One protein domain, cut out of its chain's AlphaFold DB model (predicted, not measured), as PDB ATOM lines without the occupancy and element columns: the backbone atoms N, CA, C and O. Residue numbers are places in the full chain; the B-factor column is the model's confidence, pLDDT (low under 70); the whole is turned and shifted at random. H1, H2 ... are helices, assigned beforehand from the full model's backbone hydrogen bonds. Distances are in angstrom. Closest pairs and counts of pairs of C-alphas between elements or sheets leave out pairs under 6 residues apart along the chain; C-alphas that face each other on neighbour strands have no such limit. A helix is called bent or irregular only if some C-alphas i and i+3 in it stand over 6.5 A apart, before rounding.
ATOM      1  N   GLY A 119     -17.443 -36.847  -9.010       70.25
ATOM      2  CA  GLY A 119     -18.556 -37.770  -9.265       70.25
ATOM      3  C   GLY A 119     -18.695 -38.862  -8.200       70.25
ATOM      4  O   GLY A 119     -19.812 -39.207  -7.823       70.25
ATOM      5  N   VAL A 120     -17.574 -39.333  -7.648       74.75
ATOM      6  CA  VAL A 120     -17.538 -40.386  -6.620       74.75
ATOM      7  C   VAL A 120     -18.079 -39.876  -5.278       74.75
ATOM      8  O   VAL A 120     -18.867 -40.557  -4.617       74.75
ATOM      9  N   ARG A 121     -17.730 -38.646  -4.873       79.00
ATOM     10  CA  ARG A 121     -18.302 -37.992  -3.685       79.00
ATOM     11  C   ARG A 121     -19.783 -37.703  -3.876       79.00
ATOM     12  O   ARG A 121     -20.535 -37.825  -2.914       79.00
ATOM     13  N   LEU A 122     -20.210 -37.353  -5.090       84.88
ATOM     14  CA  LEU A 122     -21.628 -37.174  -5.419       84.88
ATOM     15  C   LEU A 122     -22.418 -38.474  -5.294       84.88
ATOM     16  O   LEU A 122     -23.501 -38.464  -4.717       84.88
ATOM     17  N   GLU A 123     -21.890 -39.579  -5.809       84.19
ATOM     18  CA  GLU A 123     -22.529 -40.895  -5.732       84.19
ATOM     19  C   GLU A 123     -22.627 -41.396  -4.287       84.19
ATOM     20  O   GLU A 123     -23.688 -41.840  -3.839       84.19
ATOM     21  N   THR A 124     -21.548 -41.227  -3.519       89.44
ATOM     22  CA  THR A 124     -21.534 -41.528  -2.082       89.44
ATOM     23  C   THR A 124     -22.582 -40.689  -1.344       89.44
ATOM     24  O   THR A 124     -23.399 -41.226  -0.596       89.44
ATOM     25  N   LEU A 125     -22.632 -39.377  -1.608       89.00
ATOM     26  CA  LEU A 125     -23.621 -38.471  -1.020       89.00
ATOM     27  C   LEU A 125     -25.056 -38.862  -1.401       89.00
ATOM     28  O   LEU A 125     -25.945 -38.833  -0.552       89.00
ATOM     29  N   ALA A 126     -25.293 -39.230  -2.661       88.56
ATOM     30  CA  ALA A 126     -26.604 -39.650  -3.146       88.56
ATOM     31  C   ALA A 126     -27.072 -40.947  -2.472       88.56
ATOM     32  O   ALA A 126     -28.242 -41.061  -2.104       88.56
ATOM     33  N   THR A 127     -26.155 -41.891  -2.265       92.25
ATOM     34  CA  THR A 127     -26.430 -43.166  -1.595       92.25
ATOM     35  C   THR A 127     -26.796 -42.956  -0.129       92.25
ATOM     36  O   THR A 127     -27.840 -43.429   0.323       92.25
ATOM     37  N   GLU A 128     -25.989 -42.190   0.607       93.38
ATOM     38  CA  GLU A 128     -26.272 -41.877   2.012       93.38
ATOM     39  C   GLU A 128     -27.554 -41.053   2.166       93.38
ATOM     40  O   GLU A 128     -28.378 -41.321   3.043       93.38
ATOM     41  N   TYR A 129     -27.798 -40.114   1.246       90.75
ATOM     42  CA  TYR A 129     -29.070 -39.409   1.186       90.75
ATOM     43  C   TYR A 129     -30.235 -40.380   0.993       90.75
ATOM     44  O   TYR A 129     -31.197 -40.295   1.743       90.75
ATOM     45  N   ALA A 130     -30.169 -41.317   0.042       87.94
ATOM     46  CA  ALA A 130     -31.248 -42.275  -0.211       87.94
ATOM     47  C   ALA A 130     -31.560 -43.149   1.014       87.94
ATOM     48  O   ALA A 130     -32.735 -43.398   1.298       87.94
ATOM     49  N   ARG A 131     -30.529 -43.549   1.773       91.69
ATOM     50  CA  ARG A 131     -30.666 -44.291   3.036       91.69
ATOM     51  C   ARG A 131     -31.377 -43.467   4.114       91.69
ATOM     52  O   ARG A 131     -32.317 -43.955   4.735       91.69
ATOM     53  N   ALA A 132     -30.982 -42.207   4.299       90.25
ATOM     54  CA  ALA A 132     -31.548 -41.329   5.328       90.25
ATOM     55  C   ALA A 132     -32.868 -40.646   4.918       90.25
ATOM     56  O   ALA A 132     -33.616 -40.164   5.772       90.25
ATOM     57  N   ARG A 133     -33.178 -40.601   3.614       90.06
ATOM     58  CA  ARG A 133     -34.291 -39.844   3.019       90.06
ATOM     59  C   ARG A 133     -35.610 -40.147   3.714       90.06
ATOM     60  O   ARG A 133     -36.263 -39.228   4.199       90.06
ATOM     61  N   ARG A 134     -35.991 -41.424   3.807       87.25
ATOM     62  CA  ARG A 134     -37.277 -41.811   4.401       87.25
ATOM     63  C   ARG A 134     -37.400 -41.304   5.839       87.25
ATOM     64  O   ARG A 134     -38.409 -40.692   6.161       87.25
ATOM     65  N   ALA A 135     -36.379 -41.506   6.670       90.12
ATOM     66  CA  ALA A 135     -36.419 -41.120   8.081       90.12
ATOM     67  C   ALA A 135     -36.550 -39.597   8.265       90.12
ATOM     68  O   ALA A 135     -37.416 -39.142   9.007       90.12
ATOM     69  N   MET A 136     -35.763 -38.805   7.528       90.69
ATOM     70  CA  MET A 136     -35.805 -37.338   7.611       90.69
ATOM     71  C   MET A 136     -37.165 -36.761   7.197       90.69
ATOM     72  O   MET A 136     -37.690 -35.867   7.859       90.69
ATOM     73  N   TRP A 137     -37.742 -37.270   6.104       90.50
ATOM     74  CA  TRP A 137     -38.997 -36.742   5.565       90.50
ATOM     75  C   TRP A 137     -40.240 -37.281   6.277       90.50
ATOM     76  O   TRP A 137     -41.264 -36.604   6.270       90.50
ATOM     77  N   THR A 138     -40.175 -38.457   6.910       89.12
ATOM     78  CA  THR A 138     -41.314 -39.021   7.665       89.12
ATOM     79  C   THR A 138     -41.696 -38.123   8.838       89.12
ATOM     80  O   THR A 138     -42.861 -37.764   8.956       89.12
ATOM     81  N   MET A 139     -40.713 -37.630   9.600       90.75
ATOM     82  CA  MET A 139     -40.951 -36.696  10.712       90.75
ATOM     83  C   MET A 139     -41.628 -35.387  10.273       90.75
ATOM     84  O   MET A 139     -42.363 -34.769  11.042       90.75
ATOM     85  N   LEU A 140     -41.357 -34.929   9.046       86.19
ATOM     86  CA  LEU A 140     -42.007 -33.750   8.468       86.19
ATOM     87  C   LEU A 140     -43.417 -34.082   7.971       86.19
ATOM     88  O   LEU A 140     -44.336 -33.302   8.196       86.19
ATOM     89  N   GLY A 141     -43.587 -35.247   7.341       89.00
ATOM     90  CA  GLY A 141     -44.883 -35.761   6.902       89.00
ATOM     91  C   GLY A 141     -45.887 -35.884   8.042       89.00
ATOM     92  O   GLY A 141     -46.989 -35.360   7.942       89.00
ATOM     93  N   GLU A 142     -45.471 -36.467   9.165       91.69
ATOM     94  CA  GLU A 142     -46.310 -36.614  10.362       91.69
ATOM     95  C   GLU A 142     -46.785 -35.268  10.924       91.69
ATOM     96  O   GLU A 142     -47.931 -35.145  11.344       91.69
ATOM     97  N   ARG A 143     -45.933 -34.234  10.895       91.00
ATOM     98  CA  ARG A 143     -46.288 -32.890  11.385       91.00
ATOM     99  C   ARG A 143     -47.225 -32.135  10.447       91.00
ATOM    100  O   ARG A 143     -48.016 -31.325  10.914       91.00
ATOM    101  N   VAL A 144     -47.095 -32.360   9.141       89.19
ATOM    102  CA  VAL A 144     -47.925 -31.716   8.109       89.19
ATOM    103  C   VAL A 144     -49.226 -32.498   7.867       89.19
ATOM    104  O   VAL A 144     -50.173 -31.939   7.328       89.19
ATOM    105  N   GLY A 145     -49.296 -33.764   8.294       89.56
ATOM    106  CA  GLY A 145     -50.421 -34.662   8.018       89.56
ATOM    107  C   GLY A 145     -50.387 -35.265   6.609       89.56
ATOM    108  O   GLY A 145     -51.399 -35.758   6.126       89.56
ATOM    109  N   GLU A 146     -49.229 -35.232   5.947       89.81
ATOM    110  CA  GLU A 146     -49.059 -35.629   4.550       89.81
ATOM    111  C   GLU A 146     -48.017 -36.737   4.400       89.81
ATOM    112  O   GLU A 146     -47.068 -36.861   5.178       89.81
ATOM    113  N   LYS A 147     -48.142 -37.553   3.348       89.88
ATOM    114  CA  LYS A 147     -47.154 -38.607   3.080       89.88
ATOM    115  C   LYS A 147     -45.788 -37.976   2.791       89.88
ATOM    116  O   LYS A 147     -45.683 -37.046   1.993       89.88
ATOM    117  N   TRP A 148     -44.718 -38.535   3.362       86.56
ATOM    118  CA  TRP A 148     -43.350 -38.000   3.234       86.56
ATOM    119  C   TRP A 148     -42.906 -37.746   1.781       86.56
ATOM    120  O   TRP A 148     -42.162 -36.803   1.515       86.56
ATOM    121  N   THR A 149     -43.399 -38.542   0.825       87.81
ATOM    122  CA  THR A 149     -43.144 -38.365  -0.614       87.81
ATOM    123  C   THR A 149     -43.746 -37.072  -1.172       87.81
ATOM    124  O   THR A 149     -43.130 -36.430  -2.018       87.81
ATOM    125  N   VAL A 150     -44.933 -36.688  -0.696       87.00
ATOM    126  CA  VAL A 150     -45.657 -35.479  -1.121       87.00
ATOM    127  C   VAL A 150     -44.979 -34.240  -0.544       87.00
ATOM    128  O   VAL A 150     -44.717 -33.289  -1.279       87.00
ATOM    129  N   VAL A 151     -44.605 -34.278   0.738       84.56
ATOM    130  CA  VAL A 151     -43.876 -33.183   1.403       84.56
ATOM    131  C   VAL A 151     -42.557 -32.897   0.697       84.56
ATOM    132  O   VAL A 151     -42.242 -31.750   0.388       84.56
ATOM    133  N   GLU A 152     -41.797 -33.938   0.372       85.94
ATOM    134  CA  GLU A 152     -40.542 -33.781  -0.349       85.94
ATOM    135  C   GLU A 152     -40.743 -33.181  -1.750       85.94
ATOM    136  O   GLU A 152     -39.966 -32.325  -2.179       85.94
ATOM    137  N   GLN A 153     -41.776 -33.619  -2.475       85.12
ATOM    138  CA  GLN A 153     -42.107 -33.072  -3.789       85.12
ATOM    139  C   GLN A 153     -42.478 -31.589  -3.689       85.12
ATOM    140  O   GLN A 153     -41.934 -30.784  -4.441       85.12
ATOM    141  N   LYS A 154     -43.312 -31.215  -2.716       83.31
ATOM    142  CA  LYS A 154     -43.756 -29.833  -2.502       83.31
ATOM    143  C   LYS A 154     -42.625 -28.906  -2.063       83.31
ATOM    144  O   LYS A 154     -42.527 -27.795  -2.562       83.31
ATOM    145  N   VAL A 155     -41.699 -29.381  -1.229       82.69
ATOM    146  CA  VAL A 155     -40.475 -28.634  -0.878       82.69
ATOM    147  C   VAL A 155     -39.500 -28.547  -2.063       82.69
ATOM    148  O   VAL A 155     -38.674 -27.632  -2.139       82.69
ATOM    149  N   ARG A 156     -39.564 -29.500  -3.007       77.75
ATOM    150  CA  ARG A 156     -38.758 -29.492  -4.236       77.75
ATOM    151  C   ARG A 156     -39.347 -28.598  -5.337       77.75
ATOM    152  O   ARG A 156     -38.597 -28.139  -6.207       77.75
ATOM    153  N   GLU A 157     -40.633 -28.295  -5.307       77.81
ATOM    154  CA  GLU A 157     -41.222 -27.322  -6.226       77.81
ATOM    155  C   GLU A 157     -40.571 -25.938  -6.005       77.81
ATOM    156  O   GLU A 157     -40.204 -25.593  -4.876       77.81
ATOM    157  N   PRO A 158     -40.272 -25.176  -7.073       69.88
ATOM    158  CA  PRO A 158     -39.873 -23.783  -6.926       69.88
ATOM    159  C   PRO A 158     -40.964 -23.048  -6.149       69.88
ATOM    160  O   PRO A 158     -42.130 -23.088  -6.529       69.88
ATOM    161  N   CYS A 159     -40.582 -22.372  -5.067       56.44
ATOM    162  CA  CYS A 159     -41.480 -21.576  -4.228       56.44
ATOM    163  C   CYS A 159     -42.061 -20.346  -4.966       56.44
ATOM    164  O   CYS A 159     -42.715 -19.512  -4.351       56.44
TER     165      CYS A 159
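This is residues 119 to 159 of the 241 residues of the protein "Myb-like domain-containing protein" of Lineolata rhizophorae (UniProt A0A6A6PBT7). One long, bent helix, H1, makes the long axis, and a short helix, H2, sets off about at a right angle from its second arm, H1b. The first arm, H1a, sticks out with residues 119 to 132 standing free, and the other end of the printed part, residues 153 to 159, stands free as well. The printed part has 41 residues with two named helices, H1 then H2, and no named strand; the class is all helix. The whole is loose, with a radius of gyration of the C-alphas of 12.0 A, and flat, with spans of 36 by 23 by 10 A.

H1 holds residues 119 to 144 and by its hydrogen bonds was assigned as one helix, but it is bent: C-alphas 131 and 134 are 7.2 A apart. Its arm H1a, residues 119 to 131, begins with C-alpha 119 at (-18.556, -37.770, -9.265) and measures 18.5 A from first to last C-alpha. Its arm H1b, residues 134 to 144, measures 15.1 A and ends with C-alpha 144 at (-47.925, -31.716, 8.109). H2, residues 148 to 156, measures 12.2 A and ends with C-alpha 156 at (-38.758, -29.492, -4.236).

The lines of H1a and H1b stand at a steep tilt of 52 degrees. H1b and H2 touch, with 13 pairs of C-alphas within 8 A; their closest C-alphas, those of Gly 141 and Trp 148, are 4.6 A apart. Their lines are about perpendicular, at 86 degrees. H1a and H2 are apart. In H1a and H2 every O i to N i+4 pair is within hydrogen-bond range; in H1b 4 of 7 are.

The two C-alphas farthest apart, those of Val 120 and Gly 145, are 36.4 A apart. The printed part has no cut, and the link from H1 to H2, 3 residues, is tight. The mean pLDDT of the printed part is 85.8, and residues 158 to 159 are under 70.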